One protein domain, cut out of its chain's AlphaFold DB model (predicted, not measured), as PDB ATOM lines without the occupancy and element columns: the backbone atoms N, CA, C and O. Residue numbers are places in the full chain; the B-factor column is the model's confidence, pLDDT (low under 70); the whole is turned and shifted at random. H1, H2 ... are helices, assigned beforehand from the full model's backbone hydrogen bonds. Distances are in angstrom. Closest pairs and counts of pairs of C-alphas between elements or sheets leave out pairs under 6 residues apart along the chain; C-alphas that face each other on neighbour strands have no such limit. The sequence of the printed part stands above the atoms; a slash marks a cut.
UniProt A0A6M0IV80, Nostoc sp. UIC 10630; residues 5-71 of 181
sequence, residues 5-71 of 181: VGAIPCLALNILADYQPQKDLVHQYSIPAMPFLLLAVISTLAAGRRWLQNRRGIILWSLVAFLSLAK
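Overview. This is residues 5 to 71 of the 181 residues of a protein of Nostoc sp. UIC 10630 (UniProt A0A6M0IV80). The helices make an open, flat U: H3 is one arm, with H1 packed on its residues 29 to 37 and short H2 near its start, and H4 folds back as the other arm across an empty gap. The printed part has 67 residues with four named helices, H1 to H4, and no named strand: all helix. It is loose, radius of gyration of the C-alphas 14.5 A, spanning 39 by 29 by 14 A.

Arrangement. H1, residues 5 to 16, touches residues 29 to 37 of H3, residues 28 to 46; the closest C-alphas, of Ala 7 and Ala 33, are 4.6 A apart. They run opposite ways at a shallow tilt of 33 degrees, only just short of steep. H2, residues 20 to 23, touches both only at the corner; the closest C-alphas are those of Gln 22 and Asn 14, 5.0 A, and of Gln 22 and Tyr 29, 5.4 A. H4, residues 55 to 69, is apart from H1, H2 and H3. O i to N i+4 pairs are within hydrogen-bond range throughout H4, 6 of 8 in H1 and 10 of 15 in H3; H2 is too short for one.

Along the chain. H1 begins at C-alpha 5 (192.402, 81.402, 238.486). H3, 28.7 A long, has a kink of 35 degrees near residue 35. H4, 20.8 A long, ends at C-alpha 69 (168.467, 80.038, 231.661).

Size, cuts and confidence. The printed part has no cut and no long link. Residues 50 to 53 have pLDDT under 70.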
ATOM      1  N   VAL A   5     191.492  80.269 238.701       94.69
ATOM      2  CA  VAL A   5     192.402  81.402 238.486       94.69
ATOM      3  C   VAL A   5     192.412  81.814 237.009       94.69
ATOM      4  O   VAL A   5     192.427  83.002 236.707       94.69
ATOM      5  N   GLY A   6     192.297  80.852 236.088       92.94
ATOM      6  CA  GLY A   6     192.230  81.132 234.651       92.94
ATOM      7  C   GLY A   6     190.934  81.810 234.192       92.94
ATOM      8  O   GLY A   6     190.924  82.443 233.143       92.94
ATOM      9  N   ALA A   7     189.857  81.750 234.985       94.88
ATOM     10  CA  ALA A   7     188.612  82.461 234.688       94.88
ATOM     11  C   ALA A   7     188.647  83.941 235.115       94.88
ATOM     12  O   ALA A   7     187.809  84.719 234.663       94.88
ATOM     13  N   ILE A   8     189.605  84.340 235.966       94.94
ATOM     14  CA  ILE A   8     189.672  85.689 236.549       94.94
ATOM     15  C   ILE A   8     189.728  86.786 235.478       94.94
ATOM     16  O   ILE A   8     188.928  87.710 235.590       94.94
ATOM     17  N   PRO A   9     190.576  86.717 234.431       94.62
ATOM     18  CA  PRO A   9     190.646  87.793 233.442       94.62
ATOM     19  C   PRO A   9     189.321  88.005 232.700       94.62
ATOM     20  O   PRO A   9     188.893  89.140 232.525       94.62
ATOM     21  N   CYS A  10     188.638  86.920 232.319       94.00
ATOM     22  CA  CYS A  10     187.337  86.984 231.648       94.00
ATOM     23  C   CYS A  10     186.275  87.625 232.552       94.00
ATOM     24  O   CYS A  10     185.568  88.535 232.126       94.00
ATOM     25  N   LEU A  11     186.207  87.204 233.818       92.44
ATOM     26  CA  LEU A  11     185.258  87.770 234.775       92.44
ATOM     27  C   LEU A  11     185.574  89.233 235.100       92.44
ATOM     28  O   LEU A  11     184.664  90.052 235.148       92.44
ATOM     29  N   ALA A  12     186.851  89.571 235.288       95.00
ATOM     30  CA  ALA A  12     187.285  90.933 235.572       95.00
ATOM     31  C   ALA A  12     186.930  91.885 234.423       95.00
ATOM     32  O   ALA A  12     186.371  92.949 234.679       95.00
ATOM     33  N   LEU A  13     187.186  91.480 233.174       94.31
ATOM     34  CA  LEU A  13     186.796  92.253 231.993       94.31
ATOM     35  C   LEU A  13     185.279  92.447 231.928       94.31
ATOM     36  O   LEU A  13     184.824  93.579 231.798       94.31
ATOM     37  N   ASN A  14     184.499  91.377 232.098       93.88
ATOM     38  CA  ASN A  14     183.038  91.453 232.025       93.88
ATOM     39  C   ASN A  14     182.430  92.338 233.129       93.88
ATOM     40  O   ASN A  14     181.452  93.042 232.884       93.88
ATOM     41  N   ILE A  15     183.007  92.322 234.337       92.62
ATOM     42  CA  ILE A  15     182.559  93.155 235.466       92.62
ATOM     43  C   ILE A  15     182.927  94.627 235.248       92.62
ATOM     44  O   ILE A  15     182.105  95.500 235.523       92.62
ATOM     45  N   LEU A  16     184.148  94.900 234.774       95.38
ATOM     46  CA  LEU A  16     184.670  96.261 234.621       95.38
ATOM     47  C   LEU A  16     184.128  96.979 233.378       95.38
ATOM     48  O   LEU A  16     184.155  98.203 233.321       95.38
ATOM     49  N   ALA A  17     183.654  96.241 232.376       93.88
ATOM     50  CA  ALA A  17     183.189  96.830 231.133       93.88
ATOM     51  C   ALA A  17     181.937  97.693 231.319       93.88
ATOM     52  O   ALA A  17     180.984  97.296 231.979       93.88
ATOM     53  N   ASP A  18     181.866  98.827 230.629       93.12
ATOM     54  CA  ASP A  18     180.616  99.594 230.494       93.12
ATOM     55  C   ASP A  18     179.694  99.022 229.405       93.12
ATOM     56  O   ASP A  18     178.547  99.436 229.238       93.12
ATOM     57  N   TYR A  19     180.174  98.019 228.668       91.31
ATOM     58  CA  TYR A  19     179.452  97.395 227.574       91.31
ATOM     59  C   TYR A  19     178.462  96.341 228.087       91.31
ATOM     60  O   TYR A  19     178.838  95.218 228.421       91.31
ATOM     61  N   GLN A  20     177.177  96.703 228.114       89.12
ATOM     62  CA  GLN A  20     176.097  95.885 228.677       89.12
ATOM     63  C   GLN A  20     176.080  94.411 228.219       89.12
ATOM     64  O   GLN A  20     175.885  93.549 229.075       89.12
ATOM     65  N   PRO A  21     176.339  94.069 226.939       89.38
ATOM     66  CA  PRO A  21     176.388  92.674 226.501       89.38
ATOM     67  C   PRO A  21     177.418  91.805 227.234       89.38
ATOM     68  O   PRO A  21     177.216  90.605 227.356       89.38
ATOM     69  N   GLN A  22     178.503  92.372 227.764       90.69
ATOM     70  CA  GLN A  22     179.474  91.604 228.556       90.69
ATOM     71  C   GLN A  22     178.966  91.249 229.961       90.69
ATOM     72  O   GLN A  22     179.508  90.346 230.595       90.69
ATOM     73  N   LYS A  23     177.911  91.919 230.438       87.44
ATOM     74  CA  LYS A  23     177.321  91.708 231.769       87.44
ATOM     75  C   LYS A  23     176.182  90.697 231.781       87.44
ATOM     76  O   LYS A  23     175.710  90.331 232.856       87.44
ATOM     77  N   ASP A  24     175.719  90.255 230.616       83.94
ATOM     78  CA  ASP A  24     174.662  89.259 230.508       83.94
ATOM     79  C   ASP A  24     175.180  87.917 229.968       83.94
ATOM     80  O   ASP A  24     176.277  87.803 229.428       83.94
ATOM     81  N   LEU A  25     174.379  86.867 230.164       79.00
ATOM     82  CA  LEU A  25     174.672  85.509 229.690       79.00
ATOM     83  C   LEU A  25     174.103  85.231 228.291       79.00
ATOM     84  O   LEU A  25     174.244  84.121 227.781       79.00
ATOM     85  N   VAL A  26     173.405  86.199 227.692       81.44
ATOM     86  CA  VAL A  26     172.827  86.057 226.346       81.44
ATOM     87  C   VAL A  26     173.932  86.164 225.320       81.44
ATOM     88  O   VAL A  26     173.986  85.395 224.360       81.44
ATOM     89  N   HIS A  27     174.813  87.129 225.536       86.00
ATOM     90  CA  HIS A  27     175.956  87.338 224.690       86.00
ATOM     91  C   HIS A  27     177.112  86.483 225.204       86.00
ATOM     92  O   HIS A  27     177.368  86.343 226.397       86.00
ATOM     93  N   GLN A  28     177.825  85.868 224.272       87.62
ATOM     94  CA  GLN A  28     178.765  84.785 224.545       87.62
ATOM     95  C   GLN A  28     180.103  85.249 225.158       87.62
ATOM     96  O   GLN A  28     181.103  84.537 225.094       87.62
ATOM     97  N   TYR A  29     180.136  86.418 225.801       90.56
ATOM     98  CA  TYR A  29     181.345  87.021 226.372       90.56
ATOM     99  C   TYR A  29     181.891  86.273 227.594       90.56
ATOM    100  O   TYR A  29     183.052  86.444 227.954       90.56
ATOM    101  N   SER A  30     181.087  85.406 228.216       91.19
ATOM    102  CA  SER A  30     181.522  84.564 229.341       91.19
ATOM    103  C   SER A  30     181.988  83.157 228.928       91.19
ATOM    104  O   SER A  30     182.459  82.402 229.780       91.19
ATOM    105  N   ILE A  31     181.914  82.784 227.637       91.75
ATOM    106  CA  ILE A  31     182.393  81.471 227.152       91.75
ATOM    107  C   ILE A  31     183.868  81.207 227.505       91.75
ATOM    108  O   ILE A  31     184.167  80.083 227.905       91.75
ATOM    109  N   PRO A  32     184.799  82.181 227.455       93.75
ATOM    110  CA  PRO A  32     186.192  81.925 227.827       93.75
ATOM    111  C   PRO A  32     186.391  81.403 229.264       93.75
ATOM    112  O   PRO A  32     187.387  80.735 229.535       93.75
ATOM    113  N   ALA A  33     185.445  81.640 230.183       93.31
ATOM    114  CA  ALA A  33     185.497  81.104 231.546       93.31
ATOM    115  C   ALA A  33     185.064  79.621 231.647       93.31
ATOM    116  O   ALA A  33     185.462  78.934 232.593       93.31
ATOM    117  N   MET A  34     184.288  79.102 230.685       91.69
ATOM    118  CA  MET A  34     183.748  77.729 230.697       91.69
ATOM    119  C   MET A  34     184.789  76.621 230.917       91.69
ATOM    120  O   MET A  34     184.566  75.797 231.808       91.69
ATOM    121  N   PRO A  35     185.919  76.548 230.182       94.44
ATOM    122  CA  PRO A  35     186.875  75.454 230.366       94.44
ATOM    123  C   PRO A  35     187.424  75.389 231.801       94.44
ATOM    124  O   PRO A  35     187.582  74.306 232.364       94.44
ATOM    125  N   PHE A  36     187.636  76.538 232.441       95.31
ATOM    126  CA  PHE A  36     188.117  76.622 233.821       95.31
ATOM    127  C   PHE A  36     187.061  76.196 234.844       95.31
ATOM    128  O   PHE A  36     187.391  75.529 235.830       95.31
ATOM    129  N   LEU A  37     185.790  76.530 234.598       92.00
ATOM    130  CA  LEU A  37     184.662  76.054 235.403       92.00
ATOM    131  C   LEU A  37     184.528  74.529 235.314       92.00
ATOM    132  O   LEU A  37     184.412  73.865 236.346       92.00
ATOM    133  N   LEU A  38     184.633  73.957 234.109       91.75
ATOM    134  CA  LEU A  38     184.600  72.506 233.902       91.75
ATOM    135  C   LEU A  38     185.750  71.804 234.634       91.75
ATOM    136  O   LEU A  38     185.518  70.845 235.371       91.75
ATOM    137  N   LEU A  39     186.978  72.317 234.518       92.56
ATOM    138  CA  LEU A  39     188.132  71.782 235.250       92.56
ATOM    139  C   LEU A  39     187.959  71.892 236.771       92.56
ATOM    140  O   LEU A  39     188.354  70.987 237.510       92.56
ATOM    141  N   ALA A  40     187.346  72.971 237.262       90.88
ATOM    142  CA  ALA A  40     187.036  73.113 238.680       90.88
ATOM    143  C   ALA A  40     186.042  72.038 239.149       90.88
ATOM    144  O   ALA A  40     186.292  71.413 240.186       90.88
ATOM    145  N   VAL A  41     184.987  71.764 238.376       86.69
ATOM    146  CA  VAL A  41     184.018  70.691 238.656       86.69
ATOM    147  C   VAL A  41     184.710  69.327 238.658       86.69
ATOM    148  O   VAL A  41     184.652  68.629 239.670       86.69
ATOM    149  N   ILE A  42     185.453  68.987 237.598       87.94
ATOM    150  CA  ILE A  42     186.188  67.714 237.481       87.94
ATOM    151  C   ILE A  42     187.137  67.521 238.669       87.94
ATOM    152  O   ILE A  42     187.100  66.481 239.326       87.94
ATOM    153  N   SER A  43     187.935  68.542 239.009       87.94
ATOM    154  CA  SER A  43     188.864  68.472 240.147       87.94
ATOM    155  C   SER A  43     188.152  68.265 241.488       87.94
ATOM    156  O   SER A  43     188.682  67.613 242.385       87.94
ATOM    157  N   THR A  44     186.935  68.798 241.628       84.88
ATOM    158  CA  THR A  44     186.134  68.685 242.852       84.88
ATOM    159  C   THR A  44     185.525  67.291 242.992       84.88
ATOM    160  O   THR A  44     185.528  66.741 244.096       84.88
ATOM    161  N   LEU A  45     185.058  66.702 241.885       82.69
ATOM    162  CA  LEU A  45     184.593  65.313 241.851       82.69
ATOM    163  C   LEU A  45     185.741  64.337 242.127       82.69
ATOM    164  O   LEU A  45     185.586  63.445 242.957       82.69
ATOM    165  N   ALA A  46     186.895  64.537 241.481       85.56
ATOM    166  CA  ALA A  46     188.077  63.692 241.656       85.56
ATOM    167  C   ALA A  46     188.595  63.696 243.105       85.56
ATOM    168  O   ALA A  46     189.046  62.674 243.606       85.56
ATOM    169  N   ALA A  47     188.466  64.825 243.810       86.50
ATOM    170  CA  ALA A  47     188.827  64.950 245.222       86.50
ATOM    171  C   ALA A  47     187.812  64.307 246.196       86.50
ATOM    172  O   ALA A  47     187.944  64.475 247.407       86.50
ATOM    173  N   GLY A  48     186.772  63.625 245.703       78.50
ATOM    174  CA  GLY A  48     185.816  62.896 246.539       78.50
ATOM    175  C   GLY A  48     184.927  63.781 247.423       78.50
ATOM    176  O   GLY A  48     184.393  63.309 248.427       78.50
ATOM    177  N   ARG A  49     184.759  65.071 247.094       72.81
ATOM    178  CA  ARG A  49     183.929  65.974 247.908       72.81
ATOM    179  C   ARG A  49     182.450  65.579 247.816       72.81
ATOM    180  O   ARG A  49     181.799  65.800 246.797       72.81
ATOM    181  N   ARG A  50     181.905  65.066 248.927       62.12
ATOM    182  CA  ARG A  50     180.527  64.544 249.054       62.12
ATOM    183  C   ARG A  50     179.413  65.521 248.651       62.12
ATOM    184  O   ARG A  50     178.364  65.065 248.209       62.12
ATOM    185  N   TRP A  51     179.626  66.839 248.747       61.78
ATOM    186  CA  TRP A  51     178.605  67.846 248.406       61.78
ATOM    187  C   TRP A  51     178.147  67.770 246.937       61.78
ATOM    188  O   TRP A  51     176.962  67.935 246.663       61.78
ATOM    189  N   LEU A  52     179.049  67.423 246.006       64.19
ATOM    190  CA  LEU A  52     178.730  67.234 244.583       64.19
ATOM    191  C   LEU A  52     178.408  65.779 244.198       64.19
ATOM    192  O   LEU A  52     178.168  65.503 243.031       64.19
ATOM    193  N   GLN A  53     178.397  64.828 245.137       69.62
ATOM    194  CA  GLN A  53     178.159  63.409 244.824       69.62
ATOM    195  C   GLN A  53     176.680  63.003 244.901       69.62
ATOM    196  O   GLN A  53     176.324  61.877 244.553       69.62
ATOM    197  N   ASN A  54     175.787  63.907 245.317       81.88
ATOM    198  CA  ASN A  54     174.355  63.634 245.294       81.88
ATOM    199  C   ASN A  54     173.810  63.742 243.859       81.88
ATOM    200  O   ASN A  54     173.426  64.820 243.403       81.88
ATOM    201  N   ARG A  55     173.729  62.599 243.164       81.56
ATOM    202  CA  ARG A  55     173.227  62.492 241.782       81.56
ATOM    203  C   ARG A  55     171.858  63.154 241.586       81.56
ATOM    204  O   ARG A  55     171.654  63.830 240.583       81.56
ATOM    205  N   ARG A  56     170.930  62.987 242.537       87.56
ATOM    206  CA  ARG A  56     169.594  63.605 242.463       87.56
ATOM    207  C   ARG A  56     169.679  65.124 242.591       87.56
ATOM    208  O   ARG A  56     169.003  65.828 241.852       87.56
ATOM    209  N   GLY A  57     170.550  65.608 243.477       86.44
ATOM    210  CA  GLY A  57     170.823  67.034 243.642       86.44
ATOM    211  C   GLY A  57     171.387  67.666 242.372       86.44
ATOM    212  O   GLY A  57     170.895  68.708 241.958       86.44
ATOM    213  N   ILE A  58     172.348  67.011 241.709       85.12
ATOM    214  CA  ILE A  58     172.899  67.492 240.432       85.12
ATOM    215  C   ILE A  58     171.800  67.584 239.372       85.12
ATOM    216  O   ILE A  58     171.672  68.615 238.728       85.12
ATOM    217  N   ILE A  59     170.994  66.532 239.204       89.38
ATOM    218  CA  ILE A  59     169.918  66.521 238.202       89.38
ATOM    219  C   ILE A  59     168.908  67.640 238.481       89.38
ATOM    220  O   ILE A  59     168.536  68.366 237.561       89.38
ATOM    221  N   LEU A  60     168.502  67.809 239.742       93.25
ATOM    222  CA  LEU A  60     167.555  68.847 240.140       93.25
ATOM    223  C   LEU A  60     168.129  70.245 239.889       93.25
ATOM    224  O   LEU A  60     167.464  71.065 239.264       93.25
ATOM    225  N   TRP A  61     169.368  70.510 240.306       90.12
ATOM    226  CA  TRP A  61     170.009  71.807 240.082       90.12
ATOM    227  C   TRP A  61     170.275  72.089 238.603       90.12
ATOM    228  O   TRP A  61     170.086  73.223 238.173       90.12
ATOM    229  N   SER A  62     170.632  71.080 237.805       90.44
ATOM    230  CA  SER A  62     170.753  71.216 236.350       90.44
ATOM    231  C   SER A  62     169.413  71.543 235.697       90.44
ATOM    232  O   SER A  62     169.370  72.404 234.824       90.44
ATOM    233  N   LEU A  63     168.316  70.913 236.132       93.62
ATOM    234  CA  LEU A  63     166.970  71.238 235.655       93.62
ATOM    235  C   LEU A  63     166.568  72.661 236.042       93.62
ATOM    236  O   LEU A  63     166.117  73.413 235.187       93.62
ATOM    237  N   VAL A  64     166.774  73.062 237.298       93.69
ATOM    238  CA  VAL A  64     166.471  74.427 237.761       93.69
ATOM    239  C   VAL A  64     167.293  75.461 236.995       93.69
ATOM    240  O   VAL A  64     166.743  76.462 236.540       93.69
ATOM    241  N   ALA A  65     168.592  75.218 236.807       88.81
ATOM    242  CA  ALA A  65     169.469  76.094 236.038       88.81
ATOM    243  C   ALA A  65     169.033  76.166 234.571       88.81
ATOM    244  O   ALA A  65     168.903  77.263 234.035       88.81
ATOM    245  N   PHE A  66     168.738  75.023 233.945       88.75
ATOM    246  CA  PHE A  66     168.223  74.962 232.581       88.75
ATOM    247  C   PHE A  66     166.924  75.755 232.445       88.75
ATOM    248  O   PHE A  66     166.844  76.628 231.590       88.75
ATOM    249  N   LEU A  67     165.941  75.527 233.320       89.25
ATOM    250  CA  LEU A  67     164.665  76.242 233.283       89.25
ATOM    251  C   LEU A  67     164.849  77.754 233.505       89.25
ATOM    252  O   LEU A  67     164.194  78.564 232.853       89.25
ATOM    253  N   SER A  68     165.774  78.139 234.383       87.00
ATOM    254  CA  SER A  68     166.075  79.546 234.669       87.00
ATOM    255  C   SER A  68     166.801  80.239 233.504       87.00
ATOM    256  O   SER A  68     166.578  81.423 233.256       87.00
ATOM    257  N   LEU A  69     167.651  79.513 232.768       83.94
ATOM    258  CA  LEU A  69     168.467  80.038 231.661       83.94
ATOM    259  C   LEU A  69     167.808  79.908 230.282       83.94
ATOM    260  O   LEU A  69     168.164  80.650 229.370       83.94
ATOM    261  N   ALA A  70     166.847  79.000 230.108       78.88
ATOM    262  CA  ALA A  70     166.290  78.640 228.803       78.88
ATOM    263  C   ALA A  70     165.493  79.760 228.115       78.88
ATOM    264  O   ALA A  70     165.148  79.614 226.945       78.88
ATOM    265  N   LYS A  71     165.200  80.876 228.804       75.38
ATOM    266  CA  LYS A  71     164.448  82.021 228.257       75.38
ATOM    267  C   LYS A  71     163.247  81.574 227.405       75.38
ATOM    268  O   LYS A  71     163.101  82.000 226.261       75.38
TER     269      LYS A  71